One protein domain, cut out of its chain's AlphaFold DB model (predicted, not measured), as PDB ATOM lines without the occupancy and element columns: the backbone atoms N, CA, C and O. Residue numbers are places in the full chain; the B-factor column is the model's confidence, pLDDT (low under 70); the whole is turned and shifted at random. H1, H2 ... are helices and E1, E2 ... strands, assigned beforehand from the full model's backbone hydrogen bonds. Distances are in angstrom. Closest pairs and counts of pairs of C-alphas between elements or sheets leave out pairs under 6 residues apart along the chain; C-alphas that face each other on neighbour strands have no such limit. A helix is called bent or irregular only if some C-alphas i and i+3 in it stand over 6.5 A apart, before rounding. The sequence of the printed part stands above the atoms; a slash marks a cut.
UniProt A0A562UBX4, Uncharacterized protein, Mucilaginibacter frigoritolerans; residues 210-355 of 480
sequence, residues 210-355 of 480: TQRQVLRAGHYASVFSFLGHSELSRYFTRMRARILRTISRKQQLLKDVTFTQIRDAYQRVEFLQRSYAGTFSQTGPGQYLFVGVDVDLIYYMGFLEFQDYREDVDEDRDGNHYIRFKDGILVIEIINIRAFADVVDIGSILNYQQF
ATOM      1  N   THR A 210     162.081 120.208  95.406       88.19
ATOM      2  CA  THR A 210     161.599 121.209  96.361       88.19
ATOM      3  C   THR A 210     162.317 122.542  96.152       88.19
ATOM      4  O   THR A 210     161.684 123.601  96.101       88.19
ATOM      5  N   GLN A 211     163.637 122.505  95.955       90.12
ATOM      6  CA  GLN A 211     164.436 123.689  95.663       90.12
ATOM      7  C   GLN A 211     163.960 124.398  94.389       90.12
ATOM      8  O   GLN A 211     163.727 125.609  94.423       90.12
ATOM      9  N   ARG A 212     163.724 123.659  93.297       92.56
ATOM     10  CA  ARG A 212     163.173 124.195  92.040       92.56
ATOM     11  C   ARG A 212     161.882 124.973  92.273       92.56
ATOM     12  O   ARG A 212     161.750 126.107  91.819       92.56
ATOM     13  N   GLN A 213     160.932 124.375  92.988       93.62
ATOM     14  CA  GLN A 213     159.613 124.963  93.233       93.62
ATOM     15  C   GLN A 213     159.708 126.235  94.095       93.62
ATOM     16  O   GLN A 213     159.000 127.215  93.852       93.62
ATOM     17  N   VAL A 214     160.611 126.248  95.081       92.69
ATOM     18  CA  VAL A 214     160.867 127.411  95.948       92.69
ATOM     19  C   VAL A 214     161.499 128.565  95.173       92.69
ATOM     20  O   VAL A 214     161.040 129.705  95.310       92.69
ATOM     21  N   LEU A 215     162.521 128.271  94.362       94.00
ATOM     22  CA  LEU A 215     163.175 129.240  93.481       94.00
ATOM     23  C   LEU A 215     162.169 129.818  92.484       94.00
ATOM     24  O   LEU A 215     162.069 131.032  92.338       94.00
ATOM     25  N   ARG A 216     161.336 128.961  91.886       95.50
ATOM     26  CA  ARG A 216     160.286 129.371  90.950       95.50
ATOM     27  C   ARG A 216     159.277 130.327  91.566       95.50
ATOM     28  O   ARG A 216     158.941 131.362  90.994       95.50
ATOM     29  N   ALA A 217     158.820 130.030  92.777       94.38
ATOM     30  CA  ALA A 217     157.908 130.921  93.481       94.38
ATOM     31  C   ALA A 217     158.573 132.275  93.806       94.38
ATOM     32  O   ALA A 217     157.908 133.312  93.789       94.38
ATOM     33  N   GLY A 218     159.881 132.293  94.088       93.25
ATOM     34  CA  GLY A 218     160.639 133.530  94.289       93.25
ATOM     35  C   GLY A 218     160.879 134.336  93.015       93.25
ATOM     36  O   GLY A 218     160.757 135.565  93.053       93.25
ATOM     37  N   HIS A 219     161.155 133.655  91.905       94.94
ATOM     38  CA  HIS A 219     161.267 134.231  90.571       94.94
ATOM     39  C   HIS A 219     159.985 134.988  90.207       94.94
ATOM     40  O   HIS A 219     160.014 136.215  90.109       94.94
ATOM     41  N   TYR A 220     158.833 134.309  90.158       94.38
ATOM     42  CA  TYR A 220     157.569 134.961  89.801       94.38
ATOM     43  C   TYR A 220     157.153 136.047  90.792       94.38
ATOM     44  O   TYR A 220     156.656 137.096  90.388       94.38
ATOM     45  N   ALA A 221     157.400 135.861  92.094       91.94
ATOM     46  CA  ALA A 221     157.153 136.926  93.063       91.94
ATOM     47  C   ALA A 221     157.927 138.213  92.718       91.94
ATOM     48  O   ALA A 221     157.410 139.317  92.914       91.94
ATOM     49  N   SER A 222     159.146 138.078  92.196       90.31
ATOM     50  CA  SER A 222     160.014 139.198  91.818       90.31
ATOM     51  C   SER A 222     159.623 139.785  90.465       90.31
ATOM     52  O   SER A 222     159.431 140.998  90.377       90.31
ATOM     53  N   VAL A 223     159.405 138.932  89.461       92.31
ATOM     54  CA  VAL A 223     158.918 139.307  88.126       92.31
ATOM     55  C   VAL A 223     157.631 140.115  88.233       92.31
ATOM     56  O   VAL A 223     157.573 141.241  87.761       92.31
ATOM     57  N   PHE A 224     156.613 139.619  88.935       91.75
ATOM     58  CA  PHE A 224     155.339 140.334  89.029       91.75
ATOM     59  C   PHE A 224     155.410 141.600  89.879       91.75
ATOM     60  O   PHE A 224     154.645 142.530  89.646       91.75
ATOM     61  N   SER A 225     156.341 141.684  90.832       89.25
ATOM     62  CA  SER A 225     156.603 142.941  91.544       89.25
ATOM     63  C   SER A 225     157.225 143.988  90.618       89.25
ATOM     64  O   SER A 225     156.906 145.173  90.707       89.25
ATOM     65  N   PHE A 226     158.113 143.554  89.722       89.12
ATOM     66  CA  PHE A 226     158.716 144.402  88.702       89.12
ATOM     67  C   PHE A 226     157.693 144.826  87.642       89.12
ATOM     68  O   PHE A 226     157.626 146.004  87.299       89.12
ATOM     69  N   LEU A 227     156.850 143.890  87.199       89.19
ATOM     70  CA  LEU A 227     155.860 144.108  86.149       89.19
ATOM     71  C   LEU A 227     154.583 144.840  86.610       89.19
ATOM     72  O   LEU A 227     153.680 145.053  85.811       89.19
ATOM     73  N   GLY A 228     154.479 145.227  87.885       86.81
ATOM     74  CA  GLY A 228     153.309 145.947  88.411       86.81
ATOM     75  C   GLY A 228     152.101 145.064  88.751       86.81
ATOM     76  O   GLY A 228     151.010 145.566  89.001       86.81
ATOM     77  N   HIS A 229     152.272 143.745  88.829       89.50
ATOM     78  CA  HIS A 229     151.229 142.804  89.236       89.50
ATOM     79  C   HIS A 229     151.355 142.453  90.722       89.50
ATOM     80  O   HIS A 229     151.735 141.339  91.102       89.50
ATOM     81  N   SER A 230     151.008 143.403  91.597       88.62
ATOM     82  CA  SER A 230     151.142 143.231  93.053       88.62
ATOM     83  C   SER A 230     150.436 141.980  93.585       88.62
ATOM     84  O   SER A 230     150.944 141.326  94.497       88.62
ATOM     85  N   GLU A 231     149.280 141.624  93.017       91.31
ATOM     86  CA  GLU A 231     148.506 140.470  93.485       91.31
ATOM     87  C   GLU A 231     149.127 139.135  93.066       91.31
ATOM     88  O   GLU A 231     149.259 138.254  93.918       91.31
ATOM     89  N   LEU A 232     149.624 139.005  91.829       92.38
ATOM     90  CA  LEU A 232     150.416 137.835  91.426       92.38
ATOM     91  C   LEU A 232     151.695 137.720  92.268       92.38
ATOM     92  O   LEU A 232     152.000 136.651  92.793       92.38
ATOM     93  N   SER A 233     152.400 138.827  92.510       92.50
ATOM     94  CA  SER A 233     153.606 138.822  93.351       92.50
ATOM     95  C   SER A 233     153.330 138.301  94.772       92.50
ATOM     96  O   SER A 233     154.040 137.427  95.291       92.50
ATOM     97  N   ARG A 234     152.247 138.779  95.402       92.00
ATOM     98  CA  ARG A 234     151.788 138.296  96.716       92.00
ATOM     99  C   ARG A 234     151.337 136.839  96.663       92.00
ATOM    100  O   ARG A 234     151.620 136.093  97.603       92.00
ATOM    101  N   TYR A 235     150.661 136.431  95.592       94.06
ATOM    102  CA  TYR A 235     150.227 135.055  95.377       94.06
ATOM    103  C   TYR A 235     151.418 134.091  95.376       94.06
ATOM    104  O   TYR A 235     151.445 133.172  96.196       94.06
ATOM    105  N   PHE A 236     152.447 134.349  94.563       94.12
ATOM    106  CA  PHE A 236     153.642 133.501  94.502       94.12
ATOM    107  C   PHE A 236     154.491 133.565  95.777       94.12
ATOM    108  O   PHE A 236     155.021 132.545  96.216       94.12
ATOM    109  N   THR A 237     154.526 134.708  96.470       92.56
ATOM    110  CA  THR A 237     155.148 134.794  97.804       92.56
ATOM    111  C   THR A 237     154.476 133.841  98.801       92.56
ATOM    112  O   THR A 237     155.151 133.135  99.552       92.56
ATOM    113  N   ARG A 238     153.138 133.773  98.797       93.94
ATOM    114  CA  ARG A 238     152.385 132.828  99.639       93.94
ATOM    115  C   ARG A 238     152.507 131.393  99.128       93.94
ATOM    116  O   ARG A 238     152.551 130.473  99.938       93.94
ATOM    117  N   MET A 239     152.612 131.190  97.814       93.69
ATOM    118  CA  MET A 239     152.882 129.879  97.223       93.69
ATOM    119  C   MET A 239     154.199 129.300  97.741       93.69
ATOM    120  O   MET A 239     154.226 128.156  98.190       93.69
ATOM    121  N   ARG A 240     155.259 130.117  97.787       93.25
ATOM    122  CA  ARG A 240     156.552 129.742  98.374       93.25
ATOM    123  C   ARG A 240     156.399 129.270  99.819       93.25
ATOM    124  O   ARG A 240     156.907 128.210 100.171       93.25
ATOM    125  N   ALA A 241     155.675 130.025 100.648       92.25
ATOM    126  CA  ALA A 241     155.426 129.651 102.041       92.25
ATOM    127  C   ALA A 241     154.645 128.329 102.159       92.25
ATOM    128  O   ALA A 241     154.907 127.533 103.059       92.25
ATOM    129  N   ARG A 242     153.706 128.066 101.238       92.38
ATOM    130  CA  ARG A 242     152.973 126.794 101.178       92.38
ATOM    131  C   ARG A 242     153.895 125.623 100.840       92.38
ATOM    132  O   ARG A 242     153.829 124.611 101.528       92.38
ATOM    133  N   ILE A 243     154.753 125.769  99.828       91.56
ATOM    134  CA  ILE A 243     155.729 124.741  99.417       91.56
ATOM    135  C   ILE A 243     156.682 124.421 100.573       91.56
ATOM    136  O   ILE A 243     156.886 123.260 100.907       91.56
ATOM    137  N   LEU A 244     157.174 125.456 101.260       90.50
ATOM    138  CA  LEU A 244     158.039 125.320 102.437       90.50
ATOM    139  C   LEU A 244     157.312 124.835 103.701       90.50
ATOM    140  O   LEU A 244     157.951 124.671 104.735       90.50
ATOM    141  N   ARG A 245     155.985 124.643 103.657       90.88
ATOM    142  CA  ARG A 245     155.141 124.298 104.818       90.88
ATOM    143  C   ARG A 245     155.246 125.299 105.983       90.88
ATOM    144  O   ARG A 245     154.990 124.951 107.130       90.88
ATOM    145  N   THR A 246     155.571 126.558 105.685       92.88
ATOM    146  CA  THR A 246     155.672 127.666 106.655       92.88
ATOM    147  C   THR A 246     154.478 128.619 106.601       92.88
ATOM    148  O   THR A 246     154.436 129.618 107.320       92.88
ATOM    149  N   ILE A 247     153.495 128.340 105.742       94.12
ATOM    150  CA  ILE A 247     152.310 129.180 105.582       94.12
ATOM    151  C   ILE A 247     151.388 129.104 106.807       94.12
ATOM    152  O   ILE A 247     150.971 128.034 107.243       94.12
ATOM    153  N   SER A 248     151.013 130.264 107.342       94.94
ATOM    154  CA  SER A 248     149.981 130.359 108.382       94.94
ATOM    155  C   SER A 248     148.567 130.220 107.799       94.94
ATOM    156  O   SER A 248     148.318 130.567 106.641       94.94
ATOM    157  N   ARG A 249     147.587 129.830 108.627       93.69
ATOM    158  CA  ARG A 249     146.165 129.751 108.222       93.69
ATOM    159  C   ARG A 249     145.646 131.061 107.614       93.69
ATOM    160  O   ARG A 249     144.947 131.039 106.607       93.69
ATOM    161  N   LYS A 250     146.026 132.212 108.186       95.12
ATOM    162  CA  LYS A 250     145.656 133.540 107.666       95.12
ATOM    163  C   LYS A 250     146.246 133.791 106.275       95.12
ATOM    164  O   LYS A 250     145.552 134.295 105.398       95.12
ATOM    165  N   GLN A 251     147.516 133.444 106.058       92.88
ATOM    166  CA  GLN A 251     148.159 133.601 104.750       92.88
ATOM    167  C   GLN A 251     147.563 132.665 103.697       92.88
ATOM    168  O   GLN A 251     147.438 133.078 102.549       92.88
ATOM    169  N   GLN A 252     147.166 131.449 104.081       93.38
ATOM    170  CA  GLN A 252     146.478 130.517 103.189       93.38
ATOM    171  C   GLN A 252     145.127 131.086 102.731       93.38
ATOM    172  O   GLN A 252     144.893 131.172 101.531       93.38
ATOM    173  N   LEU A 253     144.302 131.602 103.651       94.69
ATOM    174  CA  LEU A 253     143.044 132.272 103.291       94.69
ATOM    175  C   LEU A 253     143.271 133.448 102.329       94.69
ATOM    176  O   LEU A 253     142.597 133.561 101.310       94.69
ATOM    177  N   LEU A 254     144.265 134.301 102.605       94.06
ATOM    178  CA  LEU A 254     144.614 135.407 101.707       94.06
ATOM    179  C   LEU A 254     145.110 134.918 100.340       94.06
ATOM    180  O   LEU A 254     144.839 135.559  99.330       94.06
ATOM    181  N   LYS A 255     145.852 133.807 100.288       94.25
ATOM    182  CA  LYS A 255     146.281 133.183  99.031       94.25
ATOM    183  C   LYS A 255     145.071 132.743  98.210       94.25
ATOM    184  O   LYS A 255     145.059 133.002  97.013       94.25
ATOM    185  N   ASP A 256     144.079 132.121  98.836       92.94
ATOM    186  CA  ASP A 256     142.898 131.589  98.147       92.94
ATOM    187  C   ASP A 256     141.964 132.711  97.656       92.94
ATOM    188  O   ASP A 256     141.453 132.649  96.536       92.94
ATOM    189  N   VAL A 257     141.836 133.798  98.427       94.19
ATOM    190  CA  VAL A 257     141.163 135.031  97.976       94.19
ATOM    191  C   VAL A 257     141.879 135.625  96.763       94.19
ATOM    192  O   VAL A 257     141.242 135.903  95.752       94.19
ATOM    193  N   THR A 258     143.206 135.779  96.828       92.62
ATOM    194  CA  THR A 258     143.986 136.323  95.707       92.62
ATOM    195  C   THR A 258     143.932 135.416  94.473       92.62
ATOM    196  O   THR A 258     143.810 135.922  93.366       92.62
ATOM    197  N   PHE A 259     143.957 134.091  94.641       93.69
ATOM    198  CA  PHE A 259     143.757 133.139  93.544       93.69
ATOM    199  C   PHE A 259     142.408 133.351  92.851       93.69
ATOM    200  O   PHE A 259     142.361 133.454  91.631       93.69
ATOM    201  N   THR A 260     141.332 133.467  93.631       91.94
ATOM    202  CA  THR A 260     139.977 133.703  93.110       91.94
ATOM    203  C   THR A 260     139.916 135.025  92.342       91.94
ATOM    204  O   THR A 260     139.428 135.063  91.219       91.94
ATOM    205  N   GLN A 261     140.508 136.092  92.893       91.44
ATOM    206  CA  GLN A 261     140.612 137.392  92.220       91.44
ATOM    207  C   GLN A 261     141.363 137.302  90.888       91.44
ATOM    208  O   GLN A 261     140.895 137.844  89.895       91.44
ATOM    209  N   ILE A 262     142.512 136.622  90.851       90.06
ATOM    210  CA  ILE A 262     143.282 136.454  89.613       90.06
ATOM    211  C   ILE A 262     142.466 135.651  88.595       90.06
ATOM    212  O   ILE A 262     142.331 136.068  87.452       90.06
ATOM    213  N   ARG A 263     141.895 134.513  89.004       90.12
ATOM    214  CA  ARG A 263     141.145 133.615  88.117       90.12
ATOM    215  C   ARG A 263     139.941 134.303  87.468       90.12
ATOM    216  O   ARG A 263     139.679 134.041  86.292       90.12
ATOM    217  N   ASP A 264     139.234 135.130  88.239       88.19
ATOM    218  CA  ASP A 264     137.927 135.676  87.862       88.19
ATOM    219  C   ASP A 264     138.003 137.099  87.291       88.19
ATOM    220  O   ASP A 264     137.167 137.453  86.466       88.19
ATOM    221  N   ALA A 265     138.973 137.919  87.713       86.25
ATOM    222  CA  ALA A 265     139.040 139.334  87.330       86.25
ATOM    223  C   ALA A 265     140.152 139.676  86.329       86.25
ATOM    224  O   ALA A 265     140.122 140.762  85.754       86.25
ATOM    225  N   TYR A 266     141.160 138.815  86.143       92.50
ATOM    226  CA  TYR A 266     142.222 139.106  85.176       92.50
ATOM    227  C   TYR A 266     141.724 138.850  83.760       92.50
ATOM    228  O   TYR A 266     141.036 137.861  83.497       92.50
ATOM    229  N   GLN A 267     142.134 139.725  82.844       94.75
ATOM    230  CA  GLN A 267     141.822 139.563  81.434       94.75
ATOM    231  C   GLN A 267     142.623 138.410  80.850       94.75
ATOM    232  O   GLN A 267     143.769 138.183  81.250       94.75
ATOM    233  N   ARG A 268     142.019 137.683  79.908       95.94
ATOM    234  CA  ARG A 268     142.648 136.532  79.259       95.94
ATOM    235  C   ARG A 268     142.925 136.826  77.799       95.94
ATOM    236  O   ARG A 268     142.027 137.226  77.068       95.94
ATOM    237  N   VAL A 269     144.170 136.608  77.398       96.69
ATOM    238  CA  VAL A 269     144.608 136.722  76.008       96.69
ATOM    239  C   VAL A 269     145.092 135.359  75.542       96.69
ATOM    240  O   VAL A 269     145.915 134.727  76.203       96.69
ATOM    241  N   GLU A 270     144.581 134.916  74.397       95.75
ATOM    242  CA  GLU A 270     145.020 133.686  73.747       95.75
ATOM    243  C   GLU A 270     146.215 133.966  72.832       95.75
ATOM    244  O   GLU A 270     146.173 134.852  71.975       95.75
ATOM    245  N   PHE A 271     147.281 133.184  72.984       95.56
ATOM    246  CA  PHE A 271     148.481 133.280  72.163       95.56
ATOM    247  C   PHE A 271     149.112 131.896  71.992       95.56
ATOM    248  O   PHE A 271     149.332 131.184  72.967       95.56
ATOM    249  N   LEU A 272     149.375 131.486  70.747       93.25
ATOM    250  CA  LEU A 272     149.942 130.168  70.410       93.25
ATOM    251  C   LEU A 272     149.277 128.987  71.153       93.25
ATOM    252  O   LEU A 272     149.961 128.144  71.732       93.25
ATOM    253  N   GLN A 273     147.938 128.932  71.122       92.06
ATOM    254  CA  GLN A 273     147.108 127.889  71.760       92.06
ATOM    255  C   GLN A 273     147.232 127.819  73.295       92.06
ATOM    256  O   GLN A 273     146.924 126.793  73.904       92.06
ATOM    257  N   ARG A 274     147.695 128.899  73.926       94.94
ATOM    258  CA  ARG A 274     147.788 129.053  75.378       94.94
ATOM    259  C   ARG A 274     147.015 130.287  75.820       94.94
ATOM    260  O   ARG A 274     147.014 131.304  75.128       94.94
ATOM    261  N   SER A 275     146.433 130.191  77.010       96.19
ATOM    262  CA  SER A 275     145.708 131.280  77.651       96.19
ATOM    263  C   SER A 275     146.603 131.976  78.670       96.19
ATOM    264  O   SER A 275     147.188 131.319  79.535       96.19
ATOM    265  N   TYR A 276     146.691 133.302  78.589       97.00
ATOM    266  CA  TYR A 276     147.490 134.127  79.492       97.00
ATOM    267  C   TYR A 276     146.582 135.052  80.290       97.00
ATOM    268  O   TYR A 276     145.856 135.856  79.709       97.00
ATOM    269  N   ALA A 277     146.640 134.971  81.618       95.75
ATOM    270  CA  ALA A 277     145.875 135.843  82.503       95.75
ATOM    271  C   ALA A 277     146.724 137.042  82.937       95.75
ATOM    272  O   ALA A 277     147.824 136.878  83.473       95.75
ATOM    273  N   GLY A 278     146.211 138.251  82.724       94.69
ATOM    274  CA  GLY A 278     146.987 139.473  82.872       94.69
ATOM    275  C   GLY A 278     146.165 140.749  82.995       94.69
ATOM    276  O   GLY A 278     144.956 140.731  83.232       94.69
ATOM    277  N   THR A 279     146.852 141.879  82.850       93.25
ATOM    278  CA  THR A 279     146.252 143.216  82.912       93.25
ATOM    279  C   THR A 279     146.804 144.105  81.813       93.25
ATOM    280  O   THR A 279     147.979 144.005  81.457       93.25
ATOM    281  N   PHE A 280     145.960 145.011  81.329       94.12
ATOM    282  CA  PHE A 280     146.345 146.074  80.409       94.12
ATOM    283  C   PHE A 280     146.713 147.332  81.196       94.12
ATOM    284  O   PHE A 280     146.083 147.659  82.202       94.12
ATOM    285  N   SER A 281     147.715 148.056  80.716       93.19
ATOM    286  CA  SER A 281     148.110 149.361  81.241       93.19
ATOM    287  C   SER A 281     148.399 150.313  80.091       93.19
ATOM    288  O   SER A 281     148.933 149.906  79.062       93.19
ATOM    289  N   GLN A 282     148.049 151.585  80.252       91.75
ATOM    290  CA  GLN A 282     148.433 152.615  79.298       91.75
ATOM    291  C   GLN A 282     149.852 153.095  79.628       91.75
ATOM    292  O   GLN A 282     150.136 153.491  80.761       91.75
ATOM    293  N   THR A 283     150.743 153.067  78.639       87.00
ATOM    294  CA  THR A 283     152.150 153.489  78.767       87.00
ATOM    295  C   THR A 283     152.406 154.863  78.151       87.00
ATOM    296  O   THR A 283     153.317 155.571  78.579       87.00
ATOM    297  N   GLY A 284     151.558 155.284  77.211       84.19
ATOM    298  CA  GLY A 284     151.589 156.598  76.579       84.19
ATOM    299  C   GLY A 284     150.292 156.909  75.823       84.19
ATOM    300  O   GLY A 284     149.365 156.092  75.806       84.19
ATOM    301  N   PRO A 285     150.179 158.091  75.193       83.06
ATOM    302  CA  PRO A 285     149.038 158.412  74.338       83.06
ATOM    303  C   PRO A 285     148.889 157.374  73.215       83.06
ATOM    304  O   PRO A 285     149.800 157.206  72.410       83.06
ATOM    305  N   GLY A 286     147.766 156.646  73.197       86.06
ATOM    306  CA  GLY A 286     147.503 155.575  72.224       86.06
ATOM    307  C   GLY A 286     148.423 154.350  72.320       86.06
ATOM    308  O   GLY A 286     148.415 153.531  71.409       86.06
ATOM    309  N   GLN A 287     149.216 154.223  73.389       90.06
ATOM    310  CA  GLN A 287     150.152 153.116  73.602       90.06
ATOM    311  C   GLN A 287     149.786 152.350  74.867       90.06
ATOM    312  O   GLN A 287     149.617 152.943  75.940       90.06
ATOM    313  N   TYR A 288     149.699 151.031  74.739       92.50
ATOM    314  CA  TYR A 288     149.294 150.140  75.814       92.50
ATOM    315  C   TYR A 288     150.269 148.973  75.953       92.50
ATOM    316  O   TYR A 288     151.028 148.651  75.042       92.50
ATOM    317  N   LEU A 289     150.238 148.340  77.116       92.25
ATOM    318  CA  LEU A 289     151.012 147.153  77.430       92.25
ATOM    319  C   LEU A 289     150.095 146.145  78.114       92.25
ATOM    320  O   LEU A 289     149.463 146.476  79.121       92.25
ATOM    321  N   PHE A 290     150.051 144.925  77.593       94.25
ATOM    322  CA  PHE A 290     149.522 143.774  78.312       94.25
ATOM    323  C   PHE A 290     150.678 142.990  78.914       94.25
ATOM    324  O   PHE A 290     151.688 142.747  78.257       94.25
ATOM    325  N   VAL A 291     150.509 142.565  80.159       93.56
ATOM    326  CA  VAL A 291     151.398 141.602  80.798       93.56
ATOM    327  C   VAL A 291     150.541 140.521  81.432       93.56
ATOM    328  O   VAL A 291     149.613 140.821  82.186       93.56
ATOM    329  N   GLY A 292     150.858 139.268  81.130       94.31
ATOM    330  CA  GLY A 292     150.143 138.107  81.631       94.31
ATOM    331  C   GLY A 292     151.047 136.908  81.869       94.31
ATOM    332  O   GLY A 292     152.216 136.883  81.489       94.31
ATOM    333  N   VAL A 293     150.480 135.906  82.528       96.31
ATOM    334  CA  VAL A 293     151.136 134.638  82.851       96.31
ATOM    335  C   VAL A 293     150.315 133.482  82.321       96.31
ATOM    336  O   VAL A 293     149.085 133.571  82.328       96.31
ATOM    337  N   ASP A 294     150.981 132.412  81.881       96.81
ATOM    338  CA  ASP A 294     150.311 131.159  81.528       96.81
ATOM    339  C   ASP A 294     149.362 130.759  82.666       96.81
ATOM    340  O   ASP A 294     149.742 130.691  83.841       96.81
ATOM    341  N   VAL A 295     148.101 130.534  82.313       95.50
ATOM    342  CA  VAL A 295     147.043 130.179  83.255       95.50
ATOM    343  C   VAL A 295     147.396 128.925  84.068       95.50
ATOM    344  O   VAL A 295     147.044 128.861  85.251       95.50
ATOM    345  N   ASP A 296     148.158 127.980  83.510       94.25
ATOM    346  CA  ASP A 296     148.599 126.769  84.214       94.25
ATOM    347  C   ASP A 296     149.468 127.092  85.445       94.25
ATOM    348  O   ASP A 296     149.344 126.440  86.487       94.25
ATOM    349  N   LEU A 297     150.287 128.151  85.387       94.75
ATOM    350  CA  LEU A 297     151.144 128.598  86.497       94.75
ATOM    351  C   LEU A 297     150.359 129.189  87.675       94.75
ATOM    352  O   LEU A 297     150.892 129.318  88.782       94.75
ATOM    353  N   ILE A 298     149.098 129.570  87.461       93.56
ATOM    354  CA  ILE A 298     148.229 130.087  88.522       93.56
ATOM    355  C   ILE A 298     147.707 128.927  89.375       93.56
ATOM    356  O   ILE A 298     147.568 129.065  90.596       93.56
ATOM    357  N   TYR A 299     147.449 127.767  88.773       93.00
ATOM    358  CA  TYR A 299     146.988 126.583  89.491       93.00
ATOM    359  C   TYR A 299     148.135 125.901  90.232       93.00
ATOM    360  O   TYR A 299     149.267 125.866  89.771       93.00
ATOM    361  N   TYR A 300     147.847 125.320  91.400       91.38
ATOM    362  CA  TYR A 300     148.901 124.718  92.220       91.38
ATOM    363  C   TYR A 300     149.609 123.557  91.515       91.38
ATOM    364  O   TYR A 300     150.830 123.552  91.475       91.38
ATOM    365  N   MET A 301     148.862 122.605  90.948       92.94
ATOM    366  CA  MET A 301     149.468 121.461  90.254       92.94
ATOM    367  C   MET A 301     150.206 121.896  88.988       92.94
ATOM    368  O   MET A 301     151.374 121.554  88.834       92.94
ATOM    369  N   GLY A 302     149.578 122.744  88.162       93.69
ATOM    370  CA  GLY A 302     150.225 123.307  86.975       93.69
ATOM    371  C   GLY A 302     151.517 124.054  87.320       93.69
ATOM    372  O   GLY A 302     152.540 123.832  86.686       93.69
ATOM    373  N   PHE A 303     151.534 124.825  88.411       95.19
ATOM    374  CA  PHE A 303     152.746 125.469  88.917       95.19
ATOM    375  C   PHE A 303     153.859 124.483  89.295       95.19
ATOM    376  O   PHE A 303     155.025 124.765  89.019       95.19
ATOM    377  N   LEU A 304     153.543 123.374  89.972       92.31
ATOM    378  CA  LEU A 304     154.554 122.394  90.393       92.31
ATOM    379  C   LEU A 304     155.153 121.667  89.184       92.31
ATOM    380  O   LEU A 304     156.372 121.489  89.112       92.31
ATOM    381  N   GLU A 305     154.304 121.311  88.223       93.12
ATOM    382  CA  GLU A 305     154.656 120.502  87.053       93.12
ATOM    383  C   GLU A 305     155.222 121.322  85.891       93.12
ATOM    384  O   GLU A 305     155.882 120.754  85.017       93.12
ATOM    385  N   PHE A 306     155.031 122.648  85.907       94.00
ATOM    386  CA  PHE A 306     155.472 123.547  84.846       94.00
ATOM    387  C   PHE A 306     156.924 123.285  84.445       94.00
ATOM    388  O   PHE A 306     157.823 123.193  85.294       94.00
ATOM    389  N   GLN A 307     157.146 123.194  83.142       92.19
ATOM    390  CA  GLN A 307     158.462 123.185  82.528       92.19
ATOM    391  C   GLN A 307     158.566 124.419  81.651       92.19
ATOM    392  O   GLN A 307     157.614 124.756  80.947       92.19
ATOM    393  N   ASP A 308     159.728 125.060  81.689       94.69
ATOM    394  CA  ASP A 308     160.009 126.196  80.828       94.69
ATOM    395  C   ASP A 308     159.768 125.812  79.366       94.69
ATOM    396  O   ASP A 308     160.104 124.706  78.925       94.69
ATOM    397  N   TYR A 309     159.209 126.737  78.593       93.50
ATOM    398  CA  TYR A 309     159.092 126.533  77.162       93.50
ATOM    399  C   TYR A 309     160.476 126.415  76.521       93.50
ATOM    400  O   TYR A 309     161.495 126.909  77.013       93.50
ATOM    401  N   ARG A 310     160.503 125.765  75.357       89.62
ATOM    402  CA  ARG A 310     161.739 125.488  74.623       89.62
ATOM    403  C   ARG A 310     162.497 126.765  74.247       89.62
ATOM    404  O   ARG A 310     163.724 126.819  74.375       89.62
ATOM    405  N   GLU A 311     161.769 127.780  73.798       89.06
ATOM    406  CA  GLU A 311     162.290 129.035  73.263       89.06
ATOM    407  C   GLU A 311     161.422 130.226  73.670       89.06
ATOM    408  O   GLU A 311     160.220 130.077  73.908       89.06
ATOM    409  N   ASP A 312     162.070 131.387  73.768       90.06
ATOM    410  CA  ASP A 312     161.359 132.661  73.789       90.06
ATOM    411  C   ASP A 312     160.734 132.873  72.394       90.06
ATOM    412  O   ASP A 312     161.320 132.456  71.392       90.06
ATOM    413  N   VAL A 313     159.560 133.498  72.325       91.25
ATOM    414  CA  VAL A 313     158.897 133.885  71.069       91.25
ATOM    415  C   VAL A 313     158.773 135.397  71.020       91.25
ATOM    416  O   VAL A 313     158.482 136.021  72.038       91.25
ATOM    417  N   ASP A 314     158.991 135.943  69.834       88.06
ATOM    418  CA  ASP A 314     159.067 137.366  69.527       88.06
ATOM    419  C   ASP A 314     158.465 137.540  68.123       88.06
ATOM    420  O   ASP A 314     159.049 137.074  67.138       88.06
ATOM    421  N   GLU A 315     157.238 138.063  68.038       90.44
ATOM    422  CA  GLU A 315     156.512 138.191  66.767       90.44
ATOM    423  C   GLU A 315     155.553 139.387  66.727       90.44
ATOM    424  O   GLU A 315     154.932 139.753  67.725       90.44
ATOM    425  N   ASP A 316     155.383 139.964  65.536       90.38
ATOM    426  CA  ASP A 316     154.352 140.966  65.268       90.38
ATOM    427  C   ASP A 316     153.070 140.295  64.769       90.38
ATOM    428  O   ASP A 316     153.076 139.529  63.801       90.38
ATOM    429  N   ARG A 317     151.941 140.629  65.396       90.50
ATOM    430  CA  ARG A 317     150.623 140.104  65.041       90.50
ATOM    431  C   ARG A 317     149.546 141.165  65.245       90.50
ATOM    432  O   ARG A 317     149.511 141.850  66.260       90.50
ATOM    433  N   ASP A 318     148.658 141.314  64.261       90.00
ATOM    434  CA  ASP A 318     147.518 142.244  64.305       90.00
ATOM    435  C   ASP A 318     147.905 143.716  64.599       90.00
ATOM    436  O   ASP A 318     147.115 144.500  65.134       90.00
ATOM    437  N   GLY A 319     149.131 144.111  64.228       87.44
ATOM    438  CA  GLY A 319     149.685 145.447  64.488       87.44
ATOM    439  C   GLY A 319     150.156 145.670  65.931       87.44
ATOM    440  O   GLY A 319     150.317 146.818  66.344       87.44
ATOM    441  N   ASN A 320     150.349 144.592  66.692       92.56
ATOM    442  CA  ASN A 320     150.883 144.579  68.051       92.56
ATOM    443  C   ASN A 320     152.102 143.652  68.119       92.56
ATOM    444  O   ASN A 320     152.229 142.735  67.309       92.56
ATOM    445  N   HIS A 321     152.963 143.874  69.103       90.25
ATOM    446  CA  HIS A 321     154.205 143.130  69.256       90.25
ATOM    447  C   HIS A 321     154.123 142.174  70.455       90.25
ATOM    448  O   HIS A 321     153.854 142.618  71.572       90.25
ATOM    449  N   TYR A 322     154.331 140.874  70.238       92.31
ATOM    450  CA  TYR A 322     154.157 139.806  71.227       92.31
ATOM    451  C   TYR A 322     155.495 139.204  71.644       92.31
ATOM    452  O   TYR A 322     156.268 138.740  70.811       92.31
ATOM    453  N   ILE A 323     155.703 139.105  72.959       89.88
ATOM    454  CA  ILE A 323     156.912 138.548  73.561       89.88
ATOM    455  C   ILE A 323     156.509 137.506  74.594       89.88
ATOM    456  O   ILE A 323     156.009 137.837  75.671       89.88
ATOM    457  N   ARG A 324     156.752 136.233  74.290       93.38
ATOM    458  CA  ARG A 324     156.558 135.133  75.237       93.38
ATOM    459  C   ARG A 324     157.902 134.620  75.713       93.38
ATOM    460  O   ARG A 324     158.650 134.026  74.941       93.38
ATOM    461  N   PHE A 325     158.164 134.761  76.998       93.25
ATOM    462  CA  PHE A 325     159.358 134.220  77.623       93.25
ATOM    463  C   PHE A 325     159.227 132.726  77.923       93.25
ATOM    464  O   PHE A 325     158.130 132.205  78.145       93.25
ATOM    465  N   LYS A 326     160.370 132.035  77.990       93.69
ATOM    466  CA  LYS A 326     160.454 130.618  78.384       93.69
ATOM    467  C   LYS A 326     159.786 130.306  79.718       93.69
ATOM    468  O   LYS A 326     159.280 129.206  79.904       93.69
ATOM    469  N   ASP A 327     159.780 131.257  80.640       95.19
ATOM    470  CA  ASP A 327     159.186 131.111  81.966       95.19
ATOM    471  C   ASP A 327     157.648 131.231  81.974       95.19
ATOM    472  O   ASP A 327     157.051 131.201  83.044       95.19
ATOM    473  N   GLY A 328     156.972 131.355  80.829       95.38
ATOM    474  CA  GLY A 328     155.508 131.421  80.795       95.38
ATOM    475  C   GLY A 328     154.920 132.825  80.911       95.38
ATOM    476  O   GLY A 328     153.699 132.952  81.021       95.38
ATOM    477  N   ILE A 329     155.743 133.875  80.884       95.62
ATOM    478  CA  ILE A 329     155.276 135.266  80.852       95.62
ATOM    479  C   ILE A 329     155.031 135.718  79.412       95.62
ATOM    480  O   ILE A 329     155.881 135.536  78.542       95.62
ATOM    481  N   LEU A 330     153.878 136.348  79.180       95.00
ATOM    482  CA  LEU A 330     153.538 137.019  77.929       95.00
ATOM    483  C   LEU A 330     153.495 138.529  78.157       95.00
ATOM    484  O   LEU A 330     152.768 139.014  79.026       95.00
ATOM    485  N   VAL A 331     154.238 139.268  77.345       92.19
ATOM    486  CA  VAL A 331     154.172 140.723  77.248       92.19
ATOM    487  C   VAL A 331     153.719 141.080  75.842       92.19
ATOM    488  O   VAL A 331     154.225 140.520  74.875       92.19
ATOM    489  N   ILE A 332     152.757 141.991  75.724       93.06
ATOM    490  CA  ILE A 332     152.302 142.500  74.431       93.06
ATOM    491  C   ILE A 332     152.396 144.014  74.461       93.06
ATOM    492  O   ILE A 332     151.763 144.661  75.297       93.06
ATOM    493  N   GLU A 333     153.157 144.578  73.535       90.88
ATOM    494  CA  GLU A 333     153.168 146.010  73.272       90.88
ATOM    495  C   GLU A 333     152.090 146.316  72.238       90.88
ATOM    496  O   GLU A 333     152.060 145.763  71.138       90.88
ATOM    497  N   ILE A 334     151.148 147.167  72.627       92.81
ATOM    498  CA  ILE A 334     149.877 147.310  71.933       92.81
ATOM    499  C   ILE A 334     149.770 148.724  71.378       92.81
ATOM    500  O   ILE A 334     149.635 149.701  72.121       92.81
ATOM    501  N   ILE A 335     149.792 148.806  70.051       91.81
ATOM    502  CA  ILE A 335     149.535 150.026  69.279       91.81
ATOM    503  C   ILE A 335     148.107 149.967  68.725       91.81
ATOM    504  O   ILE A 335     147.358 150.943  68.785       91.81
ATOM    505  N   ASN A 336     147.686 148.794  68.252       93.69
ATOM    506  CA  ASN A 336     146.331 148.533  67.798       93.69
ATOM    507  C   ASN A 336     145.479 147.928  68.926       93.69
ATOM    508  O   ASN A 336     145.160 146.738  68.929       93.69
ATOM    509  N   ILE A 337     145.065 148.769  69.883       94.06
ATOM    510  CA  ILE A 337     144.232 148.345  71.025       94.06
ATOM    511  C   ILE A 337     142.865 147.781  70.610       94.06
ATOM    512  O   ILE A 337     142.273 146.992  71.340       94.06
ATOM    513  N   ARG A 338     142.373 148.123  69.409       93.81
ATOM    514  CA  ARG A 338     141.092 147.615  68.893       93.81
ATOM    515  C   ARG A 338     141.090 146.098  68.702       93.81
ATOM    516  O   ARG A 338     140.022 145.506  68.785       93.81
ATOM    517  N   ALA A 339     142.258 145.476  68.519       93.75
ATOM    518  CA  ALA A 339     142.394 144.018  68.472       93.75
ATOM    519  C   ALA A 339     141.960 143.325  69.783       93.75
ATOM    520  O   ALA A 339     141.700 142.128  69.785       93.75
ATOM    521  N   PHE A 340     141.855 144.076  70.886       95.88
ATOM    522  CA  PHE A 340     141.484 143.574  72.210       95.88
ATOM    523  C   PHE A 340     140.147 144.135  72.713       95.88
ATOM    524  O   PHE A 340     139.859 144.028  73.902       95.88
ATOM    525  N   ALA A 341     139.322 144.727  71.842       92.00
ATOM    526  CA  ALA A 341     138.057 145.347  72.248       92.00
ATOM    527  C   ALA A 341     137.071 144.357  72.901       92.00
ATOM    528  O   ALA A 341     136.326 144.743  73.795       92.00
ATOM    529  N   ASP A 342     137.116 143.080  72.508       93.19
ATOM    530  CA  ASP A 342     136.300 142.012  73.106       93.19
ATOM    531  C   ASP A 342     136.884 141.473  74.425       93.19
ATOM    532  O   ASP A 342     136.232 140.712  75.138       93.19
ATOM    533  N   VAL A 343     138.125 141.847  74.748       93.62
ATOM    534  CA  VAL A 343     138.862 141.380  75.930       93.62
ATOM    535  C   VAL A 343     138.885 142.444  77.022       93.62
ATOM    536  O   VAL A 343     138.856 142.111  78.199       93.62
ATOM    537  N   VAL A 344     138.951 143.732  76.679       94.19
ATOM    538  CA  VAL A 344     139.077 144.806  77.669       94.19
ATOM    539  C   VAL A 344     138.272 146.036  77.276       94.19
ATOM    540  O   VAL A 344     138.294 146.481  76.130       94.19
ATOM    541  N   ASP A 345     137.610 146.643  78.263       93.31
ATOM    542  CA  ASP A 345     137.053 147.982  78.103       93.31
ATOM    543  C   ASP A 345     138.194 149.006  78.035       93.31
ATOM    544  O   ASP A 345     138.834 149.324  79.040       93.31
ATOM    545  N   ILE A 346     138.434 149.530  76.834       92.44
ATOM    546  CA  ILE A 346     139.525 150.460  76.522       92.44
ATOM    547  C   ILE A 346     139.471 151.715  77.406       92.44
ATOM    548  O   ILE A 346     140.520 152.211  77.820       92.44
ATOM    549  N   GLY A 347     138.269 152.211  77.730       89.44
ATOM    550  CA  GLY A 347     138.085 153.409  78.555       89.44
ATOM    551  C   GLY A 347     138.494 153.210  80.015       89.44
ATOM    552  O   GLY A 347     138.803 154.177  80.709       89.44
ATOM    553  N   SER A 348     138.541 151.957  80.469       91.62
ATOM    554  CA  SER A 348     138.918 151.590  81.835       91.62
ATOM    555  C   SER A 348     140.431 151.404  82.026       91.62
ATOM    556  O   SER A 348     140.892 151.251  83.160       91.62
ATOM    557  N   ILE A 349     141.221 151.401  80.942       93.56
ATOM    558  CA  ILE A 349     142.659 151.129  81.017       93.56
ATOM    559  C   ILE A 349     143.390 152.336  81.609       93.56
ATOM    560  O   ILE A 349     143.492 153.399  81.000       93.56
ATOM    561  N   LEU A 350     143.951 152.139  82.798       92.50
ATOM    562  CA  LEU A 350     144.640 153.181  83.551       92.50
ATOM    563  C   LEU A 350     146.099 153.350  83.109       92.50
ATOM    564  O   LEU A 350     146.774 152.391  82.719       92.50
ATOM    565  N   ASN A 351     146.611 154.577  83.224       92.56
ATOM    566  CA  ASN A 351     148.027 154.858  83.006       92.56
ATOM    567  C   ASN A 351     148.879 154.240  84.120       92.56
ATOM    568  O   ASN A 351     148.583 154.419  85.299       92.56
ATOM    569  N   TYR A 352     149.971 153.561  83.766       90.50
ATOM    570  CA  TYR A 352     150.798 152.851  84.745       90.50
ATOM    571  C   TYR A 352     151.389 153.752  85.847       90.50
ATOM    572  O   TYR A 352     151.635 153.282  86.961       90.50
ATOM    573  N   GLN A 353     151.596 155.044  85.566       91.25
ATOM    574  CA  GLN A 353     152.110 156.015  86.534       91.25
ATOM    575  C   GLN A 353     151.082 156.370  87.620       91.25
ATOM    576  O   GLN A 353     151.491 156.808  88.697       91.25
ATOM    577  N   GLN A 354     149.781 156.123  87.400       91.50
ATOM    578  CA  GLN A 354     148.720 156.324  88.404       91.50
ATOM    579  C   GLN A 354     148.913 155.468  89.652       91.50
ATOM    580  O   GLN A 354     148.469 155.834  90.733       91.50
ATOM    581  N   PHE A 355     149.598 154.334  89.514       90.31
ATOM    582  CA  PHE A 355     149.857 153.415  90.616       90.31
ATOM    583  C   PHE A 355     151.131 153.741  91.399       90.31
ATOM    584  O   PHE A 355     151.537 152.956  92.257       90.31
TER     585      PHE A 355
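This is residues 210 to 355 of the 480 residues of an uncharacterized protein of Mucilaginibacter frigoritolerans (UniProt A0A562UBX4). A curled antiparallel sheet of six strands, bent back on itself at E3, makes one half of the domain, and three longer helices make the other half: the helical hairpin H1 and H2, with H3 slanted beside H2. H1 and H3 only graze the sheet; short H4 is near H1 and H2, and the small H5 and H6 graze the sheet. The printed part has 146 residues with six named helices and six named strands, in the order H1 H2 H3 E1 E2 E3 H4 E4 E5 E6 H5 H6; the sheet's order is E1 E2 E3 E6 E5 E4. The class is mixed, helices and strands. The whole is compact, with a radius of gyration of the C-alphas of 15.6 A and spans of 45 by 34 by 23 A.

The sheet holds E1, residues 267 to 271, 13.0 A; E2, 274 to 284, 27.8 A; E3, 287 to 294, 23.3 A; E6, 329 to 334, 15.9 A; E5, 320 to 324, 13.2 A; and E4, 313 to 317, 12.0 A. E1 begins at C-alpha 267, (141.822, 139.563, 81.434). H1 is residues 210 to 226, 24.6 A, from C-alpha 210 at (161.599, 121.209, 96.361); H2 is 230 to 243, 20.1 A; H3 is 249 to 265, 24.1 A. H4 is 300 to 305, 8.8 A; H5 is 337 to 340, 5.6 A; H6 is 352 to 355, 6.0 A, ending at C-alpha 355, (149.857, 153.415, 90.616).

The strongly twisted sheet is a folded sheet, two leaves that face each other: E1 E2 face E6 E5 E4, with E3 as the hinge. E1 E2 E3 and E4 E5 E6 are meanders, each strand the antiparallel neighbour of the one before. E2 bends by 65 degrees at residue 277. Within hydrogen-bond range are N 269 and O 276, 3.0 A, between E1 and E2; N 281 and O 289, 2.8 A, between E2 and E3; N 290 and O 332, 2.9 A, between E3 and E6; N 323 and O 331, 2.8 A, between E5 and E6; and N 315 and O 322, 3.0 A, between E4 and E5. H1 grazes the sheet with residues 220 to 224, H3 with 262 to 265, H5 with 337 to 340 and H6 with 352 to 354. The closest C-alphas of E2 and H6 are those of Ser 281 and Tyr 352, 5.6 A. H1 and H2 touch at Ala 221 and Ser 233, whose C-alphas are closest at 4.0 A, at a shallow tilt of 13 degrees, opposite ways. H2 and H3 touch at a steep tilt of 45 degrees, with the closest C-alphas those of Tyr 235 and Lys 255, 5.7 A. H1 and H3 are apart. H1 and H4 are close but not clearly touching, with the C-alphas of Gln 213 and Leu 304 closest at 6.3 A. Every O i to N i+4 pair is within hydrogen-bond range in H1, H2, H3 and H4; H5 and H6 are too short for such a pair.

The C-alphas farthest apart, of Arg 249 and Gly 319, are 46.6 A apart. The printed part has no cut. The link H5 to H6, 11 residues, is long. The mean pLDDT of the printed part is 92.5, and no printed residue is under 70.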